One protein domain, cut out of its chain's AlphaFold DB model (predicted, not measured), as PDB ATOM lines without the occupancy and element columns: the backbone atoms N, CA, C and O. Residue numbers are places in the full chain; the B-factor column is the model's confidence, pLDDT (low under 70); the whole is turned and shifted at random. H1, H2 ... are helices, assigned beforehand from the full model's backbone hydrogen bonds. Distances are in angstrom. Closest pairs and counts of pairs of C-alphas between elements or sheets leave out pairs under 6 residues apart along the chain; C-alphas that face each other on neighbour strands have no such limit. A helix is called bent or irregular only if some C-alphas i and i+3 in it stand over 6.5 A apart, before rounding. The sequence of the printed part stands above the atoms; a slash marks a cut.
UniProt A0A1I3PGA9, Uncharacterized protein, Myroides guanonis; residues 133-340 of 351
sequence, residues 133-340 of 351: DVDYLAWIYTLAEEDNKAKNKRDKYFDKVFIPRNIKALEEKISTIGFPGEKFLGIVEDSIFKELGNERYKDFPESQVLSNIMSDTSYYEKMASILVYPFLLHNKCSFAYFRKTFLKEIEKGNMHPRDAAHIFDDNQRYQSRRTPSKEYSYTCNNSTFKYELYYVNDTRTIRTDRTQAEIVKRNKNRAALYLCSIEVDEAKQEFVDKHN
ATOM      1  N   ASP A 133     248.943 274.553 270.663       94.94
ATOM      2  CA  ASP A 133     247.851 273.599 270.487       94.94
ATOM      3  C   ASP A 133     246.658 274.311 269.833       94.94
ATOM      4  O   ASP A 133     245.784 274.883 270.490       94.94
ATOM      5  N   VAL A 134     246.649 274.299 268.501       92.12
ATOM      6  CA  VAL A 134     245.650 274.988 267.668       92.12
ATOM      7  C   VAL A 134     244.230 274.484 267.938       92.12
ATOM      8  O   VAL A 134     243.279 275.267 267.935       92.12
ATOM      9  N   ASP A 135     244.072 273.186 268.201       92.69
ATOM     10  CA  ASP A 135     242.773 272.587 268.501       92.69
ATOM     11  C   ASP A 135     242.280 273.036 269.885       92.69
ATOM     12  O   ASP A 135     241.089 273.326 270.060       92.69
ATOM     13  N   TYR A 136     243.186 273.148 270.863       94.62
ATOM     14  CA  TYR A 136     242.856 273.684 272.178       94.62
ATOM     15  C   TYR A 136     242.515 275.179 272.115       94.62
ATOM     16  O   TYR A 136     241.510 275.601 272.694       94.62
ATOM     17  N   LEU A 137     243.278 275.963 271.346       91.50
ATOM     18  CA  LEU A 137     243.013 277.379 271.096       91.50
ATOM     19  C   LEU A 137     241.626 277.588 270.474       91.50
ATOM     20  O   LEU A 137     240.814 278.341 271.018       91.50
ATOM     21  N   ALA A 138     241.305 276.873 269.392       90.06
ATOM     22  CA  ALA A 138     240.003 276.957 268.726       90.06
ATOM     23  C   ALA A 138     238.838 276.600 269.667       90.06
ATOM     24  O   ALA A 138     237.777 277.236 269.648       90.06
ATOM     25  N   TRP A 139     239.037 275.601 270.531       91.81
ATOM     26  CA  TRP A 139     238.057 275.227 271.548       91.81
ATOM     27  C   TRP A 139     237.836 276.338 272.583       91.81
ATOM     28  O   TRP A 139     236.687 276.670 272.879       91.81
ATOM     29  N   ILE A 140     238.905 276.958 273.093       91.31
ATOM     30  CA  ILE A 140     238.816 278.071 274.052       91.31
ATOM     31  C   ILE A 140     238.089 279.272 273.444       91.31
ATOM     32  O   ILE A 140     237.208 279.844 274.086       91.31
ATOM     33  N   TYR A 141     238.392 279.622 272.195       87.44
ATOM     34  CA  TYR A 141     237.670 280.680 271.497       87.44
ATOM     35  C   TYR A 141     236.177 280.373 271.343       87.44
ATOM     36  O   TYR A 141     235.346 281.254 271.559       87.44
ATOM     37  N   THR A 142     235.829 279.124 271.015       86.88
ATOM     38  CA  THR A 142     234.428 278.692 270.905       86.88
ATOM     39  C   THR A 142     233.715 278.848 272.250       86.88
ATOM     40  O   THR A 142     232.621 279.405 272.311       86.88
ATOM     41  N   LEU A 143     234.354 278.438 273.354       86.88
ATOM     42  CA  LEU A 143     233.807 278.649 274.696       86.88
ATOM     43  C   LEU A 143     233.603 280.131 275.023       86.88
ATOM     44  O   LEU A 143     232.570 280.493 275.590       86.88
ATOM     45  N   ALA A 144     234.572 280.980 274.684       85.00
ATOM     46  CA  ALA A 144     234.494 282.411 274.942       85.00
ATOM     47  C   ALA A 144     233.375 283.079 274.119       85.00
ATOM     48  O   ALA A 144     232.652 283.941 274.624       85.00
ATOM     49  N   GLU A 145     233.169 282.643 272.875       82.81
ATOM     50  CA  GLU A 145     232.055 283.086 272.038       82.81
ATOM     51  C   GLU A 145     230.696 282.659 272.610       82.81
ATOM     52  O   GLU A 145     229.769 283.474 272.694       82.81
ATOM     53  N   GLU A 146     230.567 281.392 273.019       84.56
ATOM     54  CA  GLU A 146     229.352 280.869 273.645       84.56
ATOM     55  C   GLU A 146     229.010 281.642 274.927       84.56
ATOM     56  O   GLU A 146     227.861 282.057 275.107       84.56
ATOM     57  N   ASP A 147     230.001 281.882 275.793       83.25
ATOM     58  CA  ASP A 147     229.838 282.671 277.016       83.25
ATOM     59  C   ASP A 147     229.376 284.094 276.688       83.25
ATOM     60  O   ASP A 147     228.377 284.570 277.234       83.25
ATOM     61  N   ASN A 148     230.009 284.745 275.710       79.56
ATOM     62  CA  ASN A 148     229.638 286.089 275.290       79.56
ATOM     63  C   ASN A 148     228.201 286.173 274.736       79.56
ATOM     64  O   ASN A 148     227.473 287.125 275.024       79.56
ATOM     65  N   LYS A 149     227.758 285.163 273.977       81.56
ATOM     66  CA  LYS A 149     226.376 285.061 273.472       81.56
ATOM     67  C   LYS A 149     225.364 284.822 274.594       81.56
ATOM     68  O   LYS A 149     224.213 285.261 274.492       81.56
ATOM     69  N   ALA A 150     225.762 284.115 275.648       81.44
ATOM     70  CA  ALA A 150     224.872 283.707 276.725       81.44
ATOM     71  C   ALA A 150     224.821 284.706 277.899       81.44
ATOM     72  O   ALA A 150     223.758 284.865 278.506       81.44
ATOM     73  N   LYS A 151     225.892 285.470 278.164       75.19
ATOM     74  CA  LYS A 151     225.988 286.400 279.312       75.19
ATOM     75  C   LYS A 151     224.905 287.483 279.337       75.19
ATOM     76  O   LYS A 151     224.525 287.950 280.411       75.19
ATOM     77  N   ASN A 152     224.382 287.868 278.170       70.88
ATOM     78  CA  ASN A 152     223.313 288.865 278.038       70.88
ATOM     79  C   ASN A 152     221.907 288.276 278.226       70.88
ATOM     80  O   ASN A 152     220.955 289.026 278.418       70.88
ATOM     81  N   LYS A 153     221.766 286.945 278.194       72.75
ATOM     82  CA  LYS A 153     220.474 286.265 278.349       72.75
ATOM     83  C   LYS A 153     220.108 286.024 279.817       72.75
ATOM     84  O   LYS A 153     218.930 285.818 280.072       72.75
ATOM     85  N   ARG A 154     221.090 286.100 280.744       63.22
ATOM     86  CA  ARG A 154     220.998 285.989 282.228       63.22
ATOM     87  C   ARG A 154     219.771 285.234 282.745       63.22
ATOM     88  O   ARG A 154     219.080 285.684 283.658       63.22
ATOM     89  N   ASP A 155     219.493 284.084 282.159       69.19
ATOM     90  CA  ASP A 155     218.417 283.230 282.603       69.19
ATOM     91  C   ASP A 155     218.967 282.218 283.608       69.19
ATOM     92  O   ASP A 155     220.172 282.007 283.770       69.19
ATOM     93  N   LYS A 156     218.052 281.556 284.313       64.88
ATOM     94  CA  LYS A 156     218.386 280.475 285.244       64.88
ATOM     95  C   LYS A 156     219.204 279.361 284.565       64.88
ATOM     96  O   LYS A 156     219.880 278.611 285.262       64.88
ATOM     97  N   TYR A 157     219.129 279.239 283.238       65.44
ATOM     98  CA  TYR A 157     219.882 278.266 282.456       65.44
ATOM     99  C   TYR A 157     221.375 278.620 282.378       65.44
ATOM    100  O   TYR A 157     222.203 277.735 282.593       65.44
ATOM    101  N   PHE A 158     221.732 279.892 282.170       71.56
ATOM    102  CA  PHE A 158     223.131 280.327 282.150       71.56
ATOM    103  C   PHE A 158     223.870 279.955 283.448       71.56
ATOM    104  O   PHE A 158     224.883 279.254 283.418       71.56
ATOM    105  N   ASP A 159     223.297 280.319 284.599       71.81
ATOM    106  CA  ASP A 159     223.931 280.088 285.903       71.81
ATOM    107  C   ASP A 159     223.899 278.615 286.343       71.81
ATOM    108  O   ASP A 159     224.830 278.143 286.996       71.81
ATOM    109  N   LYS A 160     222.826 277.869 286.031       75.25
ATOM    110  CA  LYS A 160     222.637 276.496 286.544       75.25
ATOM    111  C   LYS A 160     223.079 275.390 285.597       75.25
ATOM    112  O   LYS A 160     223.240 274.261 286.054       75.25
ATOM    113  N   VAL A 161     223.225 275.675 284.306       73.88
ATOM    114  CA  VAL A 161     223.513 274.657 283.286       73.88
ATOM    115  C   VAL A 161     224.752 275.026 282.487       73.88
ATOM    116  O   VAL A 161     225.700 274.246 282.460       73.88
ATOM    117  N   PHE A 162     224.774 276.214 281.880       79.00
ATOM    118  CA  PHE A 162     225.855 276.605 280.977       79.00
ATOM    119  C   PHE A 162     227.201 276.732 281.701       79.00
ATOM    120  O   PHE A 162     228.159 276.048 281.337       79.00
ATOM    121  N   ILE A 163     227.258 277.537 282.770       80.06
ATOM    122  CA  ILE A 163     228.484 277.731 283.553       80.06
ATOM    123  C   ILE A 163     229.001 276.399 284.132       80.06
ATOM    124  O   ILE A 163     230.163 276.074 283.885       80.06
ATOM    125  N   PRO A 164     228.197 275.583 284.852       82.62
ATOM    126  CA  PRO A 164     228.685 274.315 285.396       82.62
ATOM    127  C   PRO A 164     229.192 273.342 284.326       82.62
ATOM    128  O   PRO A 164     230.222 272.702 284.528       82.62
ATOM    129  N   ARG A 165     228.508 273.255 283.175       88.31
ATOM    130  CA  ARG A 165     228.933 272.409 282.049       88.31
ATOM    131  C   ARG A 165     230.306 272.832 281.530       88.31
ATOM    132  O   ARG A 165     231.184 271.985 281.392       88.31
ATOM    133  N   ASN A 166     230.493 274.123 281.262       87.94
ATOM    134  CA  ASN A 166     231.738 274.627 280.683       87.94
ATOM    135  C   ASN A 166     232.899 274.571 281.688       87.94
ATOM    136  O   ASN A 166     234.012 274.230 281.304       87.94
ATOM    137  N   ILE A 167     232.643 274.814 282.979       88.75
ATOM    138  CA  ILE A 167     233.644 274.657 284.048       88.75
ATOM    139  C   ILE A 167     234.105 273.205 284.165       88.75
ATOM    140  O   ILE A 167     235.303 272.956 284.262       88.75
ATOM    141  N   LYS A 168     233.181 272.241 284.099       90.12
ATOM    142  CA  LYS A 168     233.536 270.819 284.108       90.12
ATOM    143  C   LYS A 168     234.341 270.427 282.866       90.12
ATOM    144  O   LYS A 168     235.364 269.766 282.990       90.12
ATOM    145  N   ALA A 169     233.920 270.873 281.682       92.44
ATOM    146  CA  ALA A 169     234.654 270.613 280.444       92.44
ATOM    147  C   ALA A 169     236.073 271.214 280.479       92.44
ATOM    148  O   ALA A 169     237.030 270.590 280.022       92.44
ATOM    149  N   LEU A 170     236.223 272.404 281.072       93.31
ATOM    150  CA  LEU A 170     237.520 273.021 281.327       93.31
ATOM    151  C   LEU A 170     238.363 272.206 282.302       93.31
ATOM    152  O   LEU A 170     239.528 271.968 282.016       93.31
ATOM    153  N   GLU A 171     237.799 271.744 283.416       94.12
ATOM    154  CA  GLU A 171     238.519 270.884 284.358       94.12
ATOM    155  C   GLU A 171     239.041 269.606 283.693       94.12
ATOM    156  O   GLU A 171     240.213 269.263 283.856       94.12
ATOM    157  N   GLU A 172     238.202 268.936 282.903       95.38
ATOM    158  CA  GLU A 172     238.582 267.739 282.148       95.38
ATOM    159  C   GLU A 172     239.737 268.043 281.177       95.38
ATOM    160  O   GLU A 172     240.736 267.315 281.145       95.38
ATOM    161  N   LYS A 173     239.672 269.165 280.449       96.19
ATOM    162  CA  LYS A 173     240.763 269.617 279.568       96.19
ATOM    163  C   LYS A 173     242.048 269.953 280.329       96.19
ATOM    164  O   LYS A 173     243.117 269.506 279.924       96.19
ATOM    165  N   ILE A 174     241.958 270.637 281.469       96.56
ATOM    166  CA  ILE A 174     243.128 270.938 282.306       96.56
ATOM    167  C   ILE A 174     243.773 269.653 282.832       96.56
ATOM    168  O   ILE A 174     244.994 269.538 282.868       96.56
ATOM    169  N   SER A 175     242.966 268.663 283.219       95.81
ATOM    170  CA  SER A 175     243.482 267.390 283.731       95.81
ATOM    171  C   SER A 175     244.213 266.552 282.678       95.81
ATOM    172  O   SER A 175     245.035 265.712 283.043       95.81
ATOM    173  N   THR A 176     243.919 266.777 281.393       95.81
ATOM    174  CA  THR A 176     244.446 265.990 280.269       95.81
ATOM    175  C   THR A 176     245.594 266.683 279.542       95.81
ATOM    176  O   THR A 176     246.560 266.014 279.190       95.81
ATOM    177  N   ILE A 177     245.506 267.999 279.334       96.38
ATOM    178  CA  ILE A 177     246.483 268.788 278.565       96.38
ATOM    179  C   ILE A 177     247.266 269.724 279.496       96.38
ATOM    180  O   ILE A 177     248.495 269.735 279.491       96.38
ATOM    181  N   GLY A 178     246.554 270.468 280.340       96.62
ATOM    182  CA  GLY A 178     247.102 271.497 281.224       96.62
ATOM    183  C   GLY A 178     246.269 272.777 281.175       96.62
ATOM    184  O   GLY A 178     245.315 272.872 280.404       96.62
ATOM    185  N   PHE A 179     246.585 273.758 282.023       96.62
ATOM    186  CA  PHE A 179     245.877 275.041 282.007       96.62
ATOM    187  C   PHE A 179     246.033 275.748 280.652       96.62
ATOM    188  O   PHE A 179     247.162 275.834 280.179       96.62
ATOM    189  N   PRO A 180     244.953 276.283 280.049       95.44
ATOM    190  CA  PRO A 180     244.988 276.962 278.750       95.44
ATOM    191  C   PRO A 180     245.636 278.359 278.821       95.44
ATOM    192  O   PRO A 180     245.007 279.370 278.523       95.44
ATOM    193  N   GLY A 181     246.888 278.430 279.265       93.62
ATOM    194  CA  GLY A 181     247.684 279.655 279.304       93.62
ATOM    195  C   GLY A 181     248.580 279.826 278.080       93.62
ATOM    196  O   GLY A 181     248.516 279.055 277.119       93.62
ATOM    197  N   GLU A 182     249.467 280.819 278.158       93.62
ATOM    198  CA  GLU A 182     250.412 281.211 277.101       93.62
ATOM    199  C   GLU A 182     251.206 280.028 276.522       93.62
ATOM    200  O   GLU A 182     251.410 279.949 275.316       93.62
ATOM    201  N   LYS A 183     251.590 279.059 277.359       94.38
ATOM    202  CA  LYS A 183     252.367 277.890 276.935       94.38
ATOM    203  C   LYS A 183     251.684 277.034 275.870       94.38
ATOM    204  O   LYS A 183     252.367 276.505 275.003       94.38
ATOM    205  N   PHE A 184     250.364 276.866 275.955       95.06
ATOM    206  CA  PHE A 184     249.619 276.029 275.008       95.06
ATOM    207  C   PHE A 184     248.883 276.850 273.964       95.06
ATOM    208  O   PHE A 184     248.734 276.404 272.833       95.06
ATOM    209  N   LEU A 185     248.385 278.023 274.351       93.06
ATOM    210  CA  LEU A 185     247.551 278.848 273.487       93.06
ATOM    211  C   LEU A 185     248.347 279.907 272.721       93.06
ATOM    212  O   LEU A 185     247.826 280.478 271.764       93.06
ATOM    213  N   GLY A 186     249.579 280.182 273.147       92.00
ATOM    214  CA  GLY A 186     250.334 281.343 272.703       92.00
ATOM    215  C   GLY A 186     249.761 282.658 273.239       92.00
ATOM    216  O   GLY A 186     248.944 282.691 274.164       92.00
ATOM    217  N   ILE A 187     250.202 283.759 272.638       89.62
ATOM    218  CA  ILE A 187     249.619 285.083 272.835       89.62
ATOM    219  C   ILE A 187     248.365 285.254 271.978       89.62
ATOM    220  O   ILE A 187     248.273 284.749 270.859       89.62
ATOM    221  N   VAL A 188     247.401 286.013 272.488       83.69
ATOM    222  CA  VAL A 188     246.122 286.220 271.799       83.69
ATOM    223  C   VAL A 188     246.291 287.175 270.614       83.69
ATOM    224  O   VAL A 188     246.581 288.363 270.784       83.69
ATOM    225  N   GLU A 189     246.071 286.673 269.400       83.06
ATOM    226  CA  GLU A 189     246.210 287.418 268.145       83.06
ATOM    227  C   GLU A 189     245.144 286.999 267.139       83.06
ATOM    228  O   GLU A 189     244.751 285.848 267.136       83.06
ATOM    229  N   ASP A 190     244.742 287.900 266.243       77.19
ATOM    230  CA  ASP A 190     243.734 287.661 265.198       77.19
ATOM    231  C   ASP A 190     244.292 287.032 263.909       77.19
ATOM    232  O   ASP A 190     243.605 286.945 262.887       77.19
ATOM    233  N   SER A 191     245.577 286.675 263.918       84.75
ATOM    234  CA  SER A 191     246.298 286.221 262.734       84.75
ATOM    235  C   SER A 191     246.750 284.766 262.808       84.75
ATOM    236  O   SER A 191     247.139 284.230 261.773       84.75
ATOM    237  N   ILE A 192     246.670 284.103 263.970       88.69
ATOM    238  CA  ILE A 192     247.207 282.743 264.165       88.69
ATOM    239  C   ILE A 192     246.551 281.754 263.198       88.69
ATOM    240  O   ILE A 192     247.249 281.105 262.417       88.69
ATOM    241  N   PHE A 193     245.217 281.681 263.168       87.44
ATOM    242  CA  PHE A 193     244.517 280.740 262.283       87.44
ATOM    243  C   PHE A 193     244.751 281.042 260.799       87.44
ATOM    244  O   PHE A 193     244.876 280.121 259.988       87.44
ATOM    245  N   LYS A 194     244.871 282.327 260.442       86.50
ATOM    246  CA  LYS A 194     245.170 282.759 259.073       86.50
ATOM    247  C   LYS A 194     246.583 282.358 258.644       86.50
ATOM    248  O   LYS A 194     246.764 281.907 257.517       86.50
ATOM    249  N   GLU A 195     247.569 282.531 259.517       89.81
ATOM    250  CA  GLU A 195     248.972 282.190 259.254       89.81
ATOM    251  C   GLU A 195     249.186 280.682 259.113       89.81
ATOM    252  O   GLU A 195     249.983 280.254 258.280       89.81
ATOM    253  N   LEU A 196     248.432 279.877 259.865       87.12
ATOM    254  CA  LEU A 196     248.458 278.418 259.757       87.12
ATOM    255  C   LEU A 196     247.880 277.899 258.431       87.12
ATOM    256  O   LEU A 196     248.114 276.745 258.077       87.12
ATOM    257  N   GLY A 197     247.107 278.714 257.701       81.00
ATOM    258  CA  GLY A 197     246.556 278.357 256.389       81.00
ATOM    259  C   GLY A 197     245.630 277.134 256.399       81.00
ATOM    260  O   GLY A 197     245.408 276.520 255.357       81.00
ATOM    261  N   ASN A 198     245.111 276.746 257.567       77.56
ATOM    262  CA  ASN A 198     244.308 275.540 257.720       77.56
ATOM    263  C   ASN A 198     242.844 275.824 257.357       77.56
ATOM    264  O   ASN A 198     242.164 276.591 258.039       77.56
ATOM    265  N   GLU A 199     242.336 275.155 256.317       76.06
ATOM    266  CA  GLU A 199     240.944 275.292 255.860       76.06
ATOM    267  C   GLU A 199     239.918 274.998 256.972       76.06
ATOM    268  O   GLU A 199     238.843 275.590 256.971       76.06
ATOM    269  N   ARG A 200     240.259 274.173 257.980       76.56
ATOM    270  CA  ARG A 200     239.397 273.904 259.150       76.56
ATOM    271  C   ARG A 200     239.042 275.170 259.942       76.56
ATOM    272  O   ARG A 200     237.990 275.205 260.572       76.56
ATOM    273  N   TYR A 201     239.910 276.181 259.921       76.88
ATOM    274  CA  TYR A 201     239.799 277.395 260.741       76.88
ATOM    275  C   TYR A 201     239.636 278.674 259.916       76.88
ATOM    276  O   TYR A 201     239.657 279.775 260.460       76.88
ATOM    277  N   LYS A 202     239.452 278.549 258.601       72.06
ATOM    278  CA  LYS A 202     239.374 279.682 257.674       72.06
ATOM    279  C   LYS A 202     238.200 280.622 257.944       72.06
ATOM    280  O   LYS A 202     238.342 281.829 257.781       72.06
ATOM    281  N   ASP A 203     237.079 280.063 258.394       70.56
ATOM    282  CA  ASP A 203     235.857 280.806 258.724       70.56
ATOM    283  C   ASP A 203     235.734 281.099 260.228       70.56
ATOM    284  O   ASP A 203     234.672 281.497 260.708       70.56
ATOM    285  N   PHE A 204     236.800 280.867 261.000       70.12
ATOM    286  CA  PHE A 204     236.758 281.061 262.439       70.12
ATOM    287  C   PHE A 204     236.594 282.562 262.749       70.12
ATOM    288  O   PHE A 204     237.409 283.367 262.290       70.12
ATOM    289  N   PRO A 205     235.554 282.985 263.497       63.44
ATOM    290  CA  PRO A 205     235.200 284.395 263.662       63.44
ATOM    291  C   PRO A 205     236.087 285.085 264.709       63.44
ATOM    292  O   PRO A 205     235.603 285.771 265.608       63.44
ATOM    293  N   GLU A 206     237.403 284.907 264.601       66.06
ATOM    294  CA  GLU A 206     238.397 285.378 265.563       66.06
ATOM    295  C   GLU A 206     238.266 286.882 265.806       66.06
ATOM    296  O   GLU A 206     238.144 287.321 266.945       66.06
ATOM    297  N   SER A 207     238.135 287.675 264.743       62.00
ATOM    298  CA  SER A 207     237.931 289.123 264.843       62.00
ATOM    299  C   SER A 207     236.628 289.508 265.553       62.00
ATOM    300  O   SER A 207     236.579 290.543 266.216       62.00
ATOM    301  N   GLN A 208     235.571 288.694 265.475       67.44
ATOM    302  CA  GLN A 208     234.306 288.955 266.164       67.44
ATOM    303  C   GLN A 208     234.377 288.563 267.644       67.44
ATOM    304  O   GLN A 208     233.877 289.288 268.502       67.44
ATOM    305  N   VAL A 209     234.999 287.428 267.962       68.50
ATOM    306  CA  VAL A 209     235.197 286.998 269.352       68.50
ATOM    307  C   VAL A 209     236.144 287.963 270.053       68.50
ATOM    308  O   VAL A 209     235.798 288.511 271.099       68.50
ATOM    309  N   LEU A 210     237.278 288.266 269.420       68.56
ATOM    310  CA  LEU A 210     238.229 289.244 269.920       68.56
ATOM    311  C   LEU A 210     237.610 290.628 269.980       68.56
ATOM    312  O   LEU A 210     237.686 291.215 271.033       68.56
ATOM    313  N   SER A 211     236.917 291.160 268.973       67.06
ATOM    314  CA  SER A 211     236.305 292.499 269.121       67.06
ATOM    315  C   SER A 211     235.313 292.595 270.287       67.06
ATOM    316  O   SER A 211     235.227 293.644 270.912       67.06
ATOM    317  N   ASN A 212     234.617 291.511 270.639       65.56
ATOM    318  CA  ASN A 212     233.698 291.498 271.780       65.56
ATOM    319  C   ASN A 212     234.379 291.292 273.144       65.56
ATOM    320  O   ASN A 212     233.838 291.719 274.164       65.56
ATOM    321  N   ILE A 213     235.520 290.600 273.175       65.38
ATOM    322  CA  ILE A 213     236.324 290.374 274.389       65.38
ATOM    323  C   ILE A 213     237.325 291.520 274.599       65.38
ATOM    324  O   ILE A 213     237.625 291.882 275.731       65.38
ATOM    325  N   MET A 214     237.812 292.098 273.500       59.88
ATOM    326  CA  MET A 214     238.975 292.972 273.394       59.88
ATOM    327  C   MET A 214     238.665 294.439 273.100       59.88
ATOM    328  O   MET A 214     239.607 295.232 273.075       59.88
ATOM    329  N   SER A 215     237.404 294.834 272.880       52.53
ATOM    330  CA  SER A 215     237.049 296.228 272.552       52.53
ATOM    331  C   SER A 215     237.576 297.259 273.560       52.53
ATOM    332  O   SER A 215     237.819 298.396 273.165       52.53
ATOM    333  N   ASP A 216     237.834 296.845 274.806       52.34
ATOM    334  CA  ASP A 216     238.420 297.669 275.874       52.34
ATOM    335  C   ASP A 216     239.821 297.205 276.334       52.34
ATOM    336  O   ASP A 216     240.372 297.741 277.297       52.34
ATOM    337  N   THR A 217     240.420 296.201 275.687       56.34
ATOM    338  CA  THR A 217     241.647 295.558 276.191       56.34
ATOM    339  C   THR A 217     242.897 296.178 275.577       56.34
ATOM    340  O   THR A 217     243.010 296.354 274.361       56.34
ATOM    341  N   SER A 218     243.868 296.518 276.421       63.59
ATOM    342  CA  SER A 218     245.182 296.972 275.959       63.59
ATOM    343  C   SER A 218     245.988 295.815 275.341       63.59
ATOM    344  O   SER A 218     245.756 294.651 275.659       63.59
ATOM    345  N   TYR A 219     246.977 296.113 274.486       59.56
ATOM    346  CA  TYR A 219     247.876 295.094 273.910       59.56
ATOM    347  C   TYR A 219     248.478 294.159 274.981       59.56
ATOM    348  O   TYR A 219     248.637 292.969 274.743       59.56
ATOM    349  N   TYR A 220     248.740 294.672 276.184       61.84
ATOM    350  CA  TYR A 220     249.339 293.922 277.292       61.84
ATOM    351  C   TYR A 220     248.424 292.851 277.889       61.84
ATOM    352  O   TYR A 220     248.902 291.960 278.590       61.84
ATOM    353  N   GLU A 221     247.121 292.914 277.617       65.44
ATOM    354  CA  GLU A 221     246.201 291.870 278.053       65.44
ATOM    355  C   GLU A 221     246.279 290.626 277.151       65.44
ATOM    356  O   GLU A 221     245.860 289.551 277.566       65.44
ATOM    357  N   LYS A 222     246.888 290.735 275.957       70.19
ATOM    358  CA  LYS A 222     247.129 289.602 275.041       70.19
ATOM    359  C   LYS A 222     248.144 288.590 275.566       70.19
ATOM    360  O   LYS A 222     248.127 287.443 275.133       70.19
ATOM    361  N   MET A 223     249.027 289.032 276.464       72.81
ATOM    362  CA  MET A 223     250.024 288.199 277.152       72.81
ATOM    363  C   MET A 223     249.455 287.549 278.421       72.81
ATOM    364  O   MET A 223     250.171 286.882 279.154       72.81
ATOM    365  N   ALA A 224     248.175 287.787 278.716       69.50
ATOM    366  CA  ALA A 224     247.446 287.096 279.764       69.50
ATOM    367  C   ALA A 224     246.703 285.899 279.171       69.50
ATOM    368  O   ALA A 224     246.391 285.876 277.978       69.50
ATOM    369  N   SER A 225     246.261 284.986 280.034       79.06
ATOM    370  CA  SER A 225     245.279 283.950 279.687       79.06
ATOM    371  C   SER A 225     243.866 284.542 279.460       79.06
ATOM    372  O   SER A 225     242.870 284.024 279.963       79.06
ATOM    373  N   ILE A 226     243.754 285.666 278.737       79.00
ATOM    374  CA  ILE A 226     242.554 286.513 278.666       79.00
ATOM    375  C   ILE A 226     241.362 285.808 278.032       79.00
ATOM    376  O   ILE A 226     240.237 286.034 278.465       79.00
ATOM    377  N   LEU A 227     241.577 284.908 277.068       82.31
ATOM    378  CA  LEU A 227     240.472 284.129 276.503       82.31
ATOM    379  C   LEU A 227     239.801 283.263 277.571       82.31
ATOM    380  O   LEU A 227     238.619 282.952 277.452       82.31
ATOM    381  N   VAL A 228     240.553 282.916 278.622       87.19
ATOM    382  CA  VAL A 228     240.116 282.025 279.689       87.19
ATOM    383  C   VAL A 228     239.382 282.754 280.811       87.19
ATOM    384  O   VAL A 228     238.585 282.196 281.565       87.19
ATOM    385  N   TYR A 229     239.631 284.048 280.938       85.88
ATOM    386  CA  TYR A 229     239.146 284.815 282.071       85.88
ATOM    387  C   TYR A 229     237.643 285.036 282.094       85.88
ATOM    388  O   TYR A 229     237.088 284.827 283.168       85.88
ATOM    389  N   PRO A 230     236.948 285.393 280.996       80.12
ATOM    390  CA  PRO A 230     235.514 285.662 281.044       80.12
ATOM    391  C   PRO A 230     234.733 284.560 281.761       80.12
ATOM    392  O   PRO A 230     233.984 284.834 282.696       80.12
ATOM    393  N   PHE A 231     235.002 283.297 281.437       81.12
ATOM    394  CA  PHE A 231     234.305 282.177 282.059       81.12
ATOM    395  C   PHE A 231     234.722 281.915 283.512       81.12
ATOM    396  O   PHE A 231     233.869 281.589 284.344       81.12
ATOM    397  N   LEU A 232     236.001 282.100 283.853       88.25
ATOM    398  CA  LEU A 232     236.462 281.981 285.239       88.25
ATOM    399  C   LEU A 232     235.951 283.134 286.119       88.25
ATOM    400  O   LEU A 232     235.631 282.917 287.286       88.25
ATOM    401  N   LEU A 233     235.814 284.339 285.571       83.81
ATOM    402  CA  LEU A 233     235.356 285.533 286.280       83.81
ATOM    403  C   LEU A 233     233.828 285.587 286.407       83.81
ATOM    404  O   LEU A 233     233.311 285.987 287.453       83.81
ATOM    405  N   HIS A 234     233.086 285.122 285.397       80.00
ATOM    406  CA  HIS A 234     231.625 285.012 285.463       80.00
ATOM    407  C   HIS A 234     231.163 283.987 286.510       80.00
ATOM    408  O   HIS A 234     230.119 284.178 287.141       80.00
ATOM    409  N   ASN A 235     231.955 282.941 286.772       80.25
ATOM    410  CA  ASN A 235     231.722 282.032 287.890       80.25
ATOM    411  C   ASN A 235     232.487 282.482 289.145       80.25
ATOM    412  O   ASN A 235     233.687 282.279 289.299       80.25
ATOM    413  N   LYS A 236     231.747 283.027 290.114       76.50
ATOM    414  CA  LYS A 236     232.292 283.571 291.373       76.50
ATOM    415  C   LYS A 236     233.017 282.550 292.258       76.50
ATOM    416  O   LYS A 236     233.713 282.949 293.187       76.50
ATOM    417  N   CYS A 237     232.819 281.257 292.013       79.81
ATOM    418  CA  CYS A 237     233.450 280.167 292.746       79.81
ATOM    419  C   CYS A 237     234.594 279.502 291.970       79.81
ATOM    420  O   CYS A 237     235.175 278.551 292.492       79.81
ATOM    421  N   SER A 238     234.950 279.985 290.772       85.94
ATOM    422  CA  SER A 238     235.998 279.379 289.942       85.94
ATOM    423  C   SER A 238     237.316 279.242 290.678       85.94
ATOM    424  O   SER A 238     237.883 278.154 290.687       85.94
ATOM    425  N   PHE A 239     237.795 280.297 291.349       86.81
ATOM    426  CA  PHE A 239     239.052 280.188 292.085       86.81
ATOM    427  C   PHE A 239     238.977 279.133 293.191       86.81
ATOM    428  O   PHE A 239     239.879 278.314 293.324       86.81
ATOM    429  N   ALA A 240     237.904 279.125 293.986       84.19
ATOM    430  CA  ALA A 240     237.734 278.149 295.059       84.19
ATOM    431  C   ALA A 240     237.706 276.711 294.519       84.19
ATOM    432  O   ALA A 240     238.344 275.828 295.094       84.19
ATOM    433  N   TYR A 241     237.007 276.505 293.401       87.25
ATOM    434  CA  TYR A 241     236.916 275.228 292.702       87.25
ATOM    435  C   TYR A 241     238.286 274.767 292.190       87.25
ATOM    436  O   TYR A 241     238.735 273.665 292.498       87.25
ATOM    437  N   PHE A 242     238.996 275.646 291.482       91.56
ATOM    438  CA  PHE A 242     240.249 275.317 290.813       91.56
ATOM    439  C   PHE A 242     241.505 275.551 291.647       91.56
ATOM    440  O   PHE A 242     242.585 275.251 291.162       91.56
ATOM    441  N   ARG A 243     241.436 276.033 292.894       90.00
ATOM    442  CA  ARG A 243     242.620 276.472 293.663       90.00
ATOM    443  C   ARG A 243     243.784 275.477 293.636       90.00
ATOM    444  O   ARG A 243     244.925 275.860 293.397       90.00
ATOM    445  N   LYS A 244     243.500 274.199 293.912       92.38
ATOM    446  CA  LYS A 244     244.528 273.142 293.899       92.38
ATOM    447  C   LYS A 244     245.049 272.883 292.488       92.38
ATOM    448  O   LYS A 244     246.232 272.615 292.326       92.38
ATOM    449  N   THR A 245     244.169 272.946 291.497       95.25
ATOM    450  CA  THR A 245     244.510 272.804 290.084       95.25
ATOM    451  C   THR A 245     245.393 273.965 289.631       95.25
ATOM    452  O   THR A 245     246.481 273.710 289.147       95.25
ATOM    453  N   PHE A 246     245.023 275.220 289.897       95.25
ATOM    454  CA  PHE A 246     245.832 276.396 289.563       95.25
ATOM    455  C   PHE A 246     247.229 276.332 290.169       95.25
ATOM    456  O   PHE A 246     248.193 276.546 289.449       95.25
ATOM    457  N   LEU A 247     247.368 275.959 291.448       94.94
ATOM    458  CA  LEU A 247     248.696 275.819 292.054       94.94
ATOM    459  C   LEU A 247     249.557 274.775 291.322       94.94
ATOM    460  O   LEU A 247     250.709 275.050 291.002       94.94
ATOM    461  N   LYS A 248     248.985 273.612 290.989       96.44
ATOM    462  CA  LYS A 248     249.690 272.579 290.212       96.44
ATOM    463  C   LYS A 248     250.063 273.062 288.812       96.44
ATOM    464  O   LYS A 248     251.134 272.739 288.318       96.44
ATOM    465  N   GLU A 249     249.179 273.805 288.157       97.12
ATOM    466  CA  GLU A 249     249.419 274.307 286.804       97.12
ATOM    467  C   GLU A 249     250.440 275.457 286.788       97.12
ATOM    468  O   GLU A 249     251.210 275.565 285.836       97.12
ATOM    469  N   ILE A 250     250.538 276.240 287.867       96.62
ATOM    470  CA  ILE A 250     251.623 277.207 288.090       96.62
ATOM    471  C   ILE A 250     252.974 276.491 288.225       96.62
ATOM    472  O   ILE A 250     253.944 276.882 287.578       96.62
ATOM    473  N   GLU A 251     253.037 275.413 289.011       96.25
ATOM    474  CA  GLU A 251     254.259 274.614 289.218       96.25
ATOM    475  C   GLU A 251     254.731 273.885 287.949       96.25
ATOM    476  O   GLU A 251     255.913 273.566 287.824       96.25
ATOM    477  N   LYS A 252     253.828 273.662 286.985       96.25
ATOM    478  CA  LYS A 252     254.133 273.122 285.647       96.25
ATOM    479  C   LYS A 252     254.490 274.192 284.604       96.25
ATOM    480  O   LYS A 252     254.817 273.841 283.467       96.25
ATOM    481  N   GLY A 253     254.360 275.476 284.949       95.44
ATOM    482  CA  GLY A 253     254.547 276.592 284.015       95.44
ATOM    483  C   GLY A 253     253.404 276.767 283.011       95.44
ATOM    484  O   GLY A 253     253.564 277.467 282.021       95.44
ATOM    485  N   ASN A 254     252.253 276.134 283.242       96.31
ATOM    486  CA  ASN A 254     251.087 276.218 282.357       96.31
ATOM    487  C   ASN A 254     250.206 277.442 282.673       96.31
ATOM    488  O   ASN A 254     249.378 277.843 281.859       96.31
ATOM    489  N   MET A 255     250.368 278.027 283.864       94.81
ATOM    490  CA  MET A 255     249.632 279.201 284.327       94.81
ATOM    491  C   MET A 255     250.581 280.171 285.029       94.81
ATOM    492  O   MET A 255     251.420 279.758 285.830       94.81
ATOM    493  N   HIS A 256     250.433 281.467 284.772       94.56
ATOM    494  CA  HIS A 256     251.203 282.476 285.484       94.56
ATOM    495  C   HIS A 256     250.593 282.739 286.886       94.56
ATOM    496  O   HIS A 256     249.373 282.876 286.998       94.56
ATOM    497  N   PRO A 257     251.380 282.871 287.974       94.50
ATOM    498  CA  PRO A 257     250.875 283.166 289.321       94.50
ATOM    499  C   PRO A 257     249.897 284.342 289.405       94.50
ATOM    500  O   PRO A 257     248.875 284.283 290.095       94.50
ATOM    501  N   ARG A 258     250.203 285.420 288.672       92.00
ATOM    502  CA  ARG A 258     249.393 286.646 288.661       92.00
ATOM    503  C   ARG A 258     248.019 286.418 288.032       92.00
ATOM    504  O   ARG A 258     247.065 287.060 288.457       92.00
ATOM    505  N   ASP A 259     247.894 285.452 287.124       91.50
ATOM    506  CA  ASP A 259     246.622 285.084 286.501       91.50
ATOM    507  C   ASP A 259     245.667 284.487 287.541       91.50
ATOM    508  O   ASP A 259     244.518 284.910 287.683       91.50
ATOM    509  N   ALA A 260     246.168 283.550 288.349       92.25
ATOM    510  CA  ALA A 260     245.386 282.912 289.404       92.25
ATOM    511  C   ALA A 260     245.003 283.912 290.503       92.25
ATOM    512  O   ALA A 260     243.862 283.916 290.975       92.25
ATOM    513  N   ALA A 261     245.938 284.784 290.889       91.19
ATOM    514  CA  ALA A 261     245.676 285.851 291.847       91.19
ATOM    515  C   ALA A 261     244.649 286.866 291.329       91.19
ATOM    516  O   ALA A 261     243.801 287.315 292.098       91.19
ATOM    517  N   HIS A 262     244.672 287.183 290.031       88.38
ATOM    518  CA  HIS A 262     243.705 288.086 289.416       88.38
ATOM    519  C   HIS A 262     242.293 287.511 289.467       88.38
ATOM    520  O   HIS A 262     241.373 288.195 289.914       88.38
ATOM    521  N   ILE A 263     242.137 286.239 289.086       88.06
ATOM    522  CA  ILE A 263     240.853 285.533 289.164       88.06
ATOM    523  C   ILE A 263     240.314 285.575 290.599       88.06
ATOM    524  O   ILE A 263     239.137 285.868 290.807       88.06
ATOM    525  N   PHE A 264     241.174 285.343 291.600       87.25
ATOM    526  CA  PHE A 264     240.775 285.447 293.002       87.25
ATOM    527  C   PHE A 264     240.309 286.855 293.379       87.25
ATOM    528  O   PHE A 264     239.191 287.017 293.872       87.25
ATOM    529  N   ASP A 265     241.152 287.865 293.158       84.44
ATOM    530  CA  ASP A 265     240.873 289.245 293.559       84.44
ATOM    531  C   ASP A 265     239.598 289.780 292.891       84.44
ATOM    532  O   ASP A 265     238.783 290.451 293.533       84.44
ATOM    533  N   ASP A 266     239.375 289.447 291.619       81.44
ATOM    534  CA  ASP A 266     238.190 289.884 290.887       81.44
ATOM    535  C   ASP A 266     236.916 289.122 291.307       81.44
ATOM    536  O   ASP A 266     235.873 289.745 291.550       81.44
ATOM    537  N   ASN A 267     237.006 287.803 291.552       78.69
ATOM    538  CA  ASN A 267     235.904 287.031 292.144       78.69
ATOM    539  C   ASN A 267     235.453 287.613 293.500       78.69
ATOM    540  O   ASN A 267     234.263 287.537 293.828       78.69
ATOM    541  N   GLN A 268     236.362 288.218 294.275       75.12
ATOM    542  CA  GLN A 268     236.038 288.922 295.522       75.12
ATOM    543  C   GLN A 268     235.443 290.322 295.271       75.12
ATOM    544  O   GLN A 268     234.470 290.715 295.922       75.12
ATOM    545  N   ARG A 269     235.954 291.078 294.290       69.88
ATOM    546  CA  ARG A 269     235.477 292.435 293.949       69.88
ATOM    547  C   ARG A 269     234.003 292.476 293.550       69.88
ATOM    548  O   ARG A 269     233.266 293.363 293.988       69.88
ATOM    549  N   TYR A 270     233.543 291.537 292.726       62.84
ATOM    550  CA  TYR A 270     232.131 291.487 292.318       62.84
ATOM    551  C   TYR A 270     231.166 291.331 293.505       62.84
ATOM    552  O   TYR A 270     229.978 291.647 293.381       62.84
ATOM    553  N   GLN A 271     231.655 290.865 294.655       56.75
ATOM    554  CA  GLN A 271     230.861 290.671 295.864       56.75
ATOM    555  C   GLN A 271     230.739 291.964 296.679       56.75
ATOM    556  O   GLN A 271     229.652 292.259 297.181       56.75
ATOM    557  N   SER A 272     231.790 292.792 296.726       51.19
ATOM    558  CA  SER A 272     231.785 294.024 297.528       51.19
ATOM    559  C   SER A 272     230.803 295.084 297.027       51.19
ATOM    560  O   SER A 272     230.189 295.803 297.813       51.19
ATOM    561  N   ARG A 273     230.561 295.133 295.711       51.78
ATOM    562  CA  ARG A 273     229.648 296.105 295.087       51.78
ATOM    563  C   ARG A 273     228.162 295.869 295.370       51.78
ATOM    564  O   ARG A 273     227.365 296.764 295.105       51.78
ATOM    565  N   ARG A 274     227.759 294.685 295.849       48.44
ATOM    566  CA  ARG A 274     226.335 294.337 296.027       48.44
ATOM    567  C   ARG A 274     225.855 294.317 297.476       48.44
ATOM    568  O   ARG A 274     224.646 294.278 297.689       48.44
ATOM    569  N   THR A 275     226.741 294.340 298.471       44.44
ATOM    570  CA  THR A 275     226.328 294.344 299.887       44.44
ATOM    571  C   THR A 275     227.467 294.897 300.750       44.44
ATOM    572  O   THR A 275     228.446 294.183 300.917       44.44
ATOM    573  N   PRO A 276     227.414 296.134 301.283       43.72
ATOM    574  CA  PRO A 276     228.568 296.792 301.927       43.72
ATOM    575  C   PRO A 276     228.934 296.298 303.343       43.72
ATOM    576  O   PRO A 276     229.682 296.970 304.052       43.72
ATOM    577  N   SER A 277     228.375 295.186 303.826       42.38
ATOM    578  CA  SER A 277     228.526 294.776 305.226       42.38
ATOM    579  C   SER A 277     229.807 293.970 305.477       42.38
ATOM    580  O   SER A 277     230.093 292.987 304.798       42.38
ATOM    581  N   LYS A 278     230.542 294.409 306.502       41.31
ATOM    582  CA  LYS A 278     231.878 294.008 306.966       41.31
ATOM    583  C   LYS A 278     232.006 292.553 307.456       41.31
ATOM    584  O   LYS A 278     232.240 292.354 308.637       41.31
ATOM    585  N   GLU A 279     231.885 291.564 306.575       42.81
ATOM    586  CA  GLU A 279     232.443 290.202 306.731       42.81
ATOM    587  C   GLU A 279     232.052 289.371 305.495       42.81
ATOM    588  O   GLU A 279     231.005 288.723 305.453       42.81
ATOM    589  N   TYR A 280     232.862 289.418 304.432       45.38
ATOM    590  CA  TYR A 280     232.574 288.662 303.208       45.38
ATOM    591  C   TYR A 280     232.906 287.184 303.412       45.38
ATOM    592  O   TYR A 280     234.048 286.739 303.350       45.38
ATOM    593  N   SER A 281     231.854 286.434 303.695       41.88
ATOM    594  CA  SER A 281     231.829 284.998 303.899       41.88
ATOM    595  C   SER A 281     230.931 284.420 302.802       41.88
ATOM    596  O   SER A 281     229.729 284.264 303.010       41.88
ATOM    597  N   TYR A 282     231.470 284.151 301.607       48.91
ATOM    598  CA  TYR A 282     230.732 283.361 300.617       48.91
ATOM    599  C   TYR A 282     231.080 281.886 300.780       48.91
ATOM    600  O   TYR A 282     232.252 281.505 300.812       48.91
ATOM    601  N   THR A 283     230.049 281.055 300.881       49.59
ATOM    602  CA  THR A 283     230.174 279.601 300.924       49.59
ATOM    603  C   THR A 283     230.168 279.060 299.500       49.59
ATOM    604  O   THR A 283     229.124 278.676 298.975       49.59
ATOM    605  N   CYS A 284     231.331 279.003 298.861       62.28
ATOM    606  CA  CYS A 284     231.519 278.036 297.783       62.28
ATOM    607  C   CYS A 284     231.675 276.667 298.477       62.28
ATOM    608  O   CYS A 284     232.649 276.438 299.191       62.28
ATOM    609  N   ASN A 285     230.665 275.797 298.373       49.53
ATOM    610  CA  ASN A 285     230.610 274.475 299.024       49.53
ATOM    611  C   ASN A 285     230.865 274.485 300.551       49.53
ATOM    612  O   ASN A 285     231.861 273.933 301.012       49.53
ATOM    613  N   ASN A 286     229.972 275.095 301.346       47.91
ATOM    614  CA  ASN A 286     229.960 275.044 302.827       47.91
ATOM    615  C   ASN A 286     231.249 275.475 303.562       47.91
ATOM    616  O   ASN A 286     231.329 275.337 304.780       47.91
ATOM    617  N   SER A 287     232.237 276.029 302.862       45.84
ATOM    618  CA  SER A 287     233.461 276.547 303.465       45.84
ATOM    619  C   SER A 287     233.488 278.064 303.352       45.84
ATOM    620  O   SER A 287     233.320 278.638 302.276       45.84
ATOM    621  N   THR A 288     233.650 278.729 304.491       49.59
ATOM    622  CA  THR A 288     233.856 280.171 304.537       49.59
ATOM    623  C   THR A 288     235.278 280.458 304.078       49.59
ATOM    624  O   THR A 288     236.234 280.277 304.832       49.59
ATOM    625  N   PHE A 289     235.445 280.889 302.831       52.44
ATOM    626  CA  PHE A 289     236.754 281.284 302.323       52.44
ATOM    627  C   PHE A 289     237.150 282.654 302.887       52.44
ATOM    628  O   PHE A 289     236.987 283.676 302.234       52.44
ATOM    629  N   LYS A 290     237.693 282.680 304.111       53.22
ATOM    630  CA  LYS A 290     238.354 283.864 304.687       53.22
ATOM    631  C   LYS A 290     239.798 283.967 304.174       53.22
ATOM    632  O   LYS A 290     240.740 283.921 304.962       53.22
ATOM    633  N   TYR A 291     239.989 284.039 302.859       55.94
ATOM    634  CA  TYR A 291     241.299 284.375 302.295       55.94
ATOM    635  C   TYR A 291     241.364 285.877 302.041       55.94
ATOM    636  O   TYR A 291     240.418 286.480 301.544       55.94
ATOM    637  N   GLU A 292     242.486 286.476 302.414       66.00
ATOM    638  CA  GLU A 292     242.757 287.877 302.122       66.00
ATOM    639  C   GLU A 292     243.266 288.018 300.689       66.00
ATOM    640  O   GLU A 292     243.989 287.152 300.197       66.00
ATOM    641  N   LEU A 293     242.867 289.114 300.050       76.25
ATOM    642  CA  LEU A 293     243.213 289.505 298.682       76.25
ATOM    643  C   LEU A 293     244.731 289.471 298.423       76.25
ATOM    644  O   LEU A 293     245.519 289.810 299.311       76.25
ATOM    645  N   TYR A 294     245.126 289.095 297.202       83.06
ATOM    646  CA  TYR A 294     246.524 289.097 296.743       83.06
ATOM    647  C   TYR A 294     247.000 290.491 296.317       83.06
ATOM    648  O   TYR A 294     248.206 290.740 296.305       83.06
ATOM    649  N   TYR A 295     246.068 291.393 296.002       80.19
ATOM    650  CA  TYR A 295     246.311 292.767 295.549       80.19
ATOM    651  C   TYR A 295     247.073 292.869 294.242       80.19
ATOM    652  O   TYR A 295     247.965 293.698 294.093       80.19
ATOM    653  N   VAL A 296     246.671 292.049 293.282       83.75
ATOM    654  CA  VAL A 296     247.150 292.182 291.908       83.75
ATOM    655  C   VAL A 296     246.216 293.049 291.057       83.75
ATOM    656  O   VAL A 296     246.576 293.478 289.973       83.75
ATOM    657  N   ASN A 297     244.992 293.340 291.514       73.81
ATOM    658  CA  ASN A 297     244.048 294.192 290.780       73.81
ATOM    659  C   ASN A 297     244.061 295.634 291.331       73.81
ATOM    660  O   ASN A 297     243.687 295.862 292.487       73.81
ATOM    661  N   ASP A 298     244.455 296.616 290.507       61.47
ATOM    662  CA  ASP A 298     244.569 298.045 290.857       61.47
ATOM    663  C   ASP A 298     243.213 298.759 290.970       61.47
ATOM    664  O   ASP A 298     242.937 299.810 290.380       61.47
ATOM    665  N   THR A 299     242.306 298.215 291.768       54.12
ATOM    666  CA  THR A 299     241.134 298.990 292.157       54.12
ATOM    667  C   THR A 299     241.563 299.930 293.276       54.12
ATOM    668  O   THR A 299     241.654 299.544 294.436       54.12
ATOM    669  N   ARG A 300     241.864 301.184 292.909       45.97
ATOM    670  CA  ARG A 300     242.297 302.301 293.782       45.97
ATOM    671  C   ARG A 300     241.577 302.392 295.140       45.97
ATOM    672  O   ARG A 300     242.149 302.892 296.099       45.97
ATOM    673  N   THR A 301     240.359 301.863 295.238       45.88
ATOM    674  CA  THR A 301     239.570 301.697 296.470       45.88
ATOM    675  C   THR A 301     240.224 300.841 297.558       45.88
ATOM    676  O   THR A 301     239.777 300.876 298.695       45.88
ATOM    677  N   ILE A 302     241.251 300.058 297.230       52.38
ATOM    678  CA  ILE A 302     241.907 299.123 298.151       52.38
ATOM    679  C   ILE A 302     243.145 299.741 298.839       52.38
ATOM    680  O   ILE A 302     243.633 299.223 299.843       52.38
ATOM    681  N   ARG A 303     243.678 300.853 298.318       55.28
ATOM    682  CA  ARG A 303     245.033 301.313 298.660       55.28
ATOM    683  C   ARG A 303     245.156 302.179 299.918       55.28
ATOM    684  O   ARG A 303     246.272 302.271 300.421       55.28
ATOM    685  N   THR A 304     244.091 302.811 300.413       53.31
ATOM    686  CA  THR A 304     244.266 304.044 301.205       53.31
ATOM    687  C   THR A 304     244.546 303.895 302.701       53.31
ATOM    688  O   THR A 304     245.039 304.863 303.250       53.31
ATOM    689  N   ASP A 305     244.377 302.734 303.349       58.19
ATOM    690  CA  ASP A 305     244.658 302.592 304.797       58.19
ATOM    691  C   ASP A 305     245.134 301.172 305.160       58.19
ATOM    692  O   ASP A 305     244.408 300.392 305.777       58.19
ATOM    693  N   ARG A 306     246.343 300.789 304.727       73.62
ATOM    694  CA  ARG A 306     246.895 299.445 304.983       73.62
ATOM    695  C   ARG A 306     247.770 299.454 306.231       73.62
ATOM    696  O   ARG A 306     248.750 300.189 306.302       73.62
ATOM    697  N   THR A 307     247.455 298.600 307.197       84.94
ATOM    698  CA  THR A 307     248.337 298.369 308.348       84.94
ATOM    699  C   THR A 307     249.521 297.486 307.948       84.94
ATOM    700  O   THR A 307     249.402 296.614 307.084       84.94
ATOM    701  N   GLN A 308     250.664 297.638 308.624       87.25
ATOM    702  CA  GLN A 308     251.829 296.774 308.393       87.25
ATOM    703  C   GLN A 308     251.498 295.284 308.593       87.25
ATOM    704  O   GLN A 308     251.997 294.426 307.867       87.25
ATOM    705  N   ALA A 309     250.620 294.967 309.550       87.38
ATOM    706  CA  ALA A 309     250.178 293.599 309.809       87.38
ATOM    707  C   ALA A 309     249.445 292.982 308.604       87.38
ATOM    708  O   ALA A 309     249.669 291.815 308.275       87.38
ATOM    709  N   GLU A 310     248.608 293.761 307.913       83.56
ATOM    710  CA  GLU A 310     247.937 293.305 306.693       83.56
ATOM    711  C   GLU A 310     248.917 293.109 305.536       83.56
ATOM    712  O   GLU A 310     248.785 292.139 304.794       83.56
ATOM    713  N   ILE A 311     249.911 293.992 305.384       86.19
ATOM    714  CA  ILE A 311     250.950 293.847 304.352       86.19
ATOM    715  C   ILE A 311     251.720 292.538 304.562       86.19
ATOM    716  O   ILE A 311     251.799 291.721 303.646       86.19
ATOM    717  N   VAL A 312     252.191 292.274 305.787       90.12
ATOM    718  CA  VAL A 312     252.905 291.030 306.135       90.12
ATOM    719  C   VAL A 312     252.052 289.795 305.836       90.12
ATOM    720  O   VAL A 312     252.527 288.827 305.235       90.12
ATOM    721  N   LYS A 313     250.772 289.818 306.224       87.19
ATOM    722  CA  LYS A 313     249.867 288.689 305.997       87.19
ATOM    723  C   LYS A 313     249.585 288.459 304.509       87.19
ATOM    724  O   LYS A 313     249.579 287.311 304.064       87.19
ATOM    725  N   ARG A 314     249.420 289.520 303.719       86.69
ATOM    726  CA  ARG A 314     249.217 289.419 302.266       86.69
ATOM    727  C   ARG A 314     250.469 288.953 301.543       86.69
ATOM    728  O   ARG A 314     250.364 288.074 300.695       86.69
ATOM    729  N   ASN A 315     251.645 289.441 301.925       91.94
ATOM    730  CA  ASN A 315     252.916 288.954 301.386       91.94
ATOM    731  C   ASN A 315     253.104 287.453 301.638       91.94
ATOM    732  O   ASN A 315     253.562 286.738 300.750       91.94
ATOM    733  N   LYS A 316     252.643 286.935 302.784       91.94
ATOM    734  CA  LYS A 316     252.603 285.486 303.026       91.94
ATOM    735  C   LYS A 316     251.700 284.747 302.026       91.94
ATOM    736  O   LYS A 316     252.081 283.683 301.542       91.94
ATOM    737  N   ASN A 317     250.523 285.286 301.704       89.00
ATOM    738  CA  ASN A 317     249.627 284.682 300.709       89.00
ATOM    739  C   ASN A 317     250.222 284.750 299.296       89.00
ATOM    740  O   ASN A 317     250.179 283.763 298.570       89.00
ATOM    741  N   ARG A 318     250.804 285.894 298.925       92.88
ATOM    742  CA  ARG A 318     251.485 286.109 297.641       92.88
ATOM    743  C   ARG A 318     252.637 285.125 297.448       92.88
ATOM    744  O   ARG A 318     252.671 284.434 296.434       92.88
ATOM    745  N   ALA A 319     253.486 284.956 298.461       94.56
ATOM    746  CA  ALA A 319     254.565 283.971 298.439       94.56
ATOM    747  C   ALA A 319     254.047 282.532 298.261       94.56
ATOM    748  O   ALA A 319     254.651 281.747 297.536       94.56
ATOM    749  N   ALA A 320     252.894 282.187 298.847       92.38
ATOM    750  CA  ALA A 320     252.273 280.870 298.669       92.38
ATOM    751  C   ALA A 320     251.746 280.606 297.243       92.38
ATOM    752  O   ALA A 320     251.433 279.460 296.924       92.38
ATOM    753  N   LEU A 321     251.631 281.644 296.407       92.62
ATOM    754  CA  LEU A 321     251.352 281.534 294.973       92.62
ATOM    755  C   LEU A 321     252.584 281.786 294.095       92.62
ATOM    756  O   LEU A 321     252.444 281.786 292.879       92.62
ATOM    757  N   TYR A 322     253.759 282.000 294.690       95.88
ATOM    758  CA  TYR A 322     254.988 282.382 293.987       95.88
ATOM    759  C   TYR A 322     254.912 283.768 293.320       95.88
ATOM    760  O   TYR A 322     255.463 283.990 292.246       95.88
ATOM    761  N   LEU A 323     254.231 284.721 293.963       94.44
ATOM    762  CA  LEU A 323     254.263 286.142 293.603       94.44
ATOM    763  C   LEU A 323     255.334 286.891 294.403       94.44
ATOM    764  O   LEU A 323     255.571 286.579 295.573       94.44
ATOM    765  N   CYS A 324     255.900 287.939 293.801       95.25
ATOM    766  CA  CYS A 324     256.736 288.917 294.495       95.25
ATOM    767  C   CYS A 324     255.959 289.625 295.620       95.25
ATOM    768  O   CYS A 324     254.729 289.543 295.712       95.25
ATOM    769  N   SER A 325     256.660 290.332 296.499       95.31
ATOM    770  CA  SER A 325     256.015 291.072 297.584       95.31
ATOM    771  C   SER A 325     255.277 292.319 297.070       95.31
ATOM    772  O   SER A 325     255.477 292.759 295.938       95.31
ATOM    773  N   ILE A 326     254.396 292.886 297.898       92.06
ATOM    774  CA  ILE A 326     253.700 294.148 297.598       92.06
ATOM    775  C   ILE A 326     254.711 295.276 297.367       92.06
ATOM    776  O   ILE A 326     254.521 296.084 296.469       92.06
ATOM    777  N   GLU A 327     255.790 295.303 298.144       93.75
ATOM    778  CA  GLU A 327     256.848 296.309 298.065       93.75
ATOM    779  C   GLU A 327     257.569 296.265 296.708       93.75
ATOM    780  O   GLU A 327     257.855 297.314 296.137       93.75
ATOM    781  N   VAL A 328     257.803 295.069 296.149       95.88
ATOM    782  CA  VAL A 328     258.376 294.921 294.799       95.88
ATOM    783  C   VAL A 328     257.416 295.462 293.736       95.88
ATOM    784  O   VAL A 328     257.840 296.223 292.871       95.88
ATOM    785  N   ASP A 329     256.120 295.126 293.800       93.56
ATOM    786  CA  ASP A 329     255.125 295.664 292.855       93.56
ATOM    787  C   ASP A 329     254.960 297.193 292.996       93.56
ATOM    788  O   ASP A 329     254.790 297.893 291.997       93.56
ATOM    789  N   GLU A 330     255.043 297.739 294.211       91.56
ATOM    790  CA  GLU A 330     255.008 299.188 294.449       91.56
ATOM    791  C   GLU A 330     256.237 299.885 293.853       91.56
ATOM    792  O   GLU A 330     256.066 300.835 293.086       91.56
ATOM    793  N   ALA A 331     257.443 299.358 294.083       95.12
ATOM    794  CA  ALA A 331     258.671 299.873 293.479       95.12
ATOM    795  C   ALA A 331     258.639 299.792 291.941       95.12
ATOM    796  O   ALA A 331     258.987 300.751 291.249       95.12
ATOM    797  N   LYS A 332     258.140 298.682 291.380       94.31
ATOM    798  CA  LYS A 332     257.924 298.531 289.931       94.31
ATOM    799  C   LYS A 332     256.957 299.574 289.383       94.31
ATOM    800  O   LYS A 332     257.197 300.122 288.309       94.31
ATOM    801  N   GLN A 333     255.867 299.852 290.095       92.12
ATOM    802  CA  GLN A 333     254.888 300.855 289.683       92.12
ATOM    803  C   GLN A 333     255.476 302.266 289.706       92.12
ATOM    804  O   GLN A 333     255.307 302.998 288.732       92.12
ATOM    805  N   GLU A 334     256.225 302.622 290.747       93.62
ATOM    806  CA  GLU A 334     256.959 303.890 290.787       93.62
ATOM    807  C   GLU A 334     257.933 304.010 289.609       93.62
ATOM    808  O   GLU A 334     258.022 305.061 288.969       93.62
ATOM    809  N   PHE A 335     258.613 302.915 289.261       94.75
ATOM    810  CA  PHE A 335     259.519 302.870 288.118       94.75
ATOM    811  C   PHE A 335     258.789 303.050 286.779       94.75
ATOM    812  O   PHE A 335     259.240 303.817 285.927       94.75
ATOM    813  N   VAL A 336     257.638 302.390 286.600       92.44
ATOM    814  CA  VAL A 336     256.743 302.571 285.443       92.44
ATOM    815  C   VAL A 336     256.346 304.032 285.287       92.44
ATOM    816  O   VAL A 336     256.488 304.582 284.195       92.44
ATOM    817  N   ASP A 337     255.905 304.665 286.371       92.75
ATOM    818  CA  ASP A 337     255.423 306.044 286.345       92.75
ATOM    819  C   ASP A 337     256.562 307.040 286.072       92.75
ATOM    820  O   ASP A 337     256.389 307.993 285.310       92.75
ATOM    821  N   LYS A 338     257.749 306.798 286.640       96.50
ATOM    822  CA  LYS A 338     258.913 307.686 286.517       96.50
ATOM    823  C   LYS A 338     259.650 307.555 285.184       96.50
ATOM    824  O   LYS A 338     260.124 308.551 284.641       96.50
ATOM    825  N   HIS A 339     259.780 306.334 284.673       96.06
ATOM    826  CA  HIS A 339     260.653 306.019 283.539       96.06
ATOM    827  C   HIS A 339     259.892 305.544 282.297       96.06
ATOM    828  O   HIS A 339     260.511 305.212 281.287       96.06
ATOM    829  N   ASN A 340     258.555 305.556 282.340       93.69
ATOM    830  CA  ASN A 340     257.678 305.156 281.237       93.69
ATOM    831  C   ASN A 340     257.917 303.705 280.772       93.69
ATOM    832  O   ASN A 340     257.830 303.380 279.583       93.69
TER     833      ASN A 340
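AT A GLANCE: This is residues 133 to 340 of the 351 residues of an uncharacterized protein of Myroides guanonis (UniProt A0A1I3PGA9). Two helical hairpins, H1 with H2 and H8 with H9, lie to either side of the short helix H7, which touches H1, H2 and H9. The short H3 and H5 pack on H1, with H4 beyond them; past H9 come a long irregular stretch, then H10 and H11 in a corner, and residues 330 to 340, mostly of H11, stick out. The printed part has 208 residues, with eleven named helices, H1 to H11 in chain order, and no named strand: the class is all helix. It is compact, with a radius of gyration of the C-alphas of 18.2 A and spans of 58 by 47 by 31 A.

IN THESE COORDINATES: Find C-alpha 134 at (245.650, 274.988, 267.668); from there H1 runs 25.5 A to residue 151. H2, residues 156 to 176, spans 30.2 A and is only just irregular, with C-alphas 160 and 163 6.7 A apart. Next come H3, residues 182 to 185, H4, 192 to 195, H5, 206 to 214, H6, 219 to 223, and H7, 229 to 234. H8, residues 238 to 251, spans 18.9 A and is irregular, with C-alphas 241 and 244 8.0 A apart. H9, residues 257 to 272, spans 23.4 A, and H10, 308 to 319, 16.4 A. H11, residues 326 to 339, runs 19.7 A to C-alpha 339 at (260.653, 306.019, 283.539).

HOW THE PARTS SIT: Begin at the hub, H1. Its residues 143 to 151 only just touch H2, with 3 pairs of C-alphas within 8 A, the closest Ala 150 and Phe 158 at 6.6 A; this hairpin has a shallow tilt of 14 degrees, opposite ways. H1 touches H3 at C-alphas 137 and 185, 5.3 A, and H5 at C-alphas 145 and 209, 5.7 A, their closest pairs. H4 is close to H1 but not clearly touching, and H6 likewise to H3. H7 touches H1 at C-alphas 231 and 147, 6.8 A, and H9 at C-alphas 233 and 267, 6.1 A, the closest. H8 and H9 touch as a hairpin, closest at C-alphas 239 and 264, 5.6 A. H10 is near H9 and about perpendicular to H11, at 90 degrees. Every O i to N i+4 pair is within hydrogen-bond range in H1, H5, H7, H10 and H11, against 15 of 17 in H2, 8 of 10 in H8, 11 of 12 in H9 and 0 of 1 in H6, which has 1 of 2 O i to N i+3 pairs within range; H3 and H4 are too short for an O i to N i+4 pair.

THE WHOLE: The C-alphas farthest apart, Glu 199 and Thr 307, are 57.8 A apart. The printed part has no cut. The link from H9 to H10, residues 273 to 307, is long. Mean pLDDT of the printed part is 79.4, and 54 residues are under 70, among them 205 to 221 and 269 to 292.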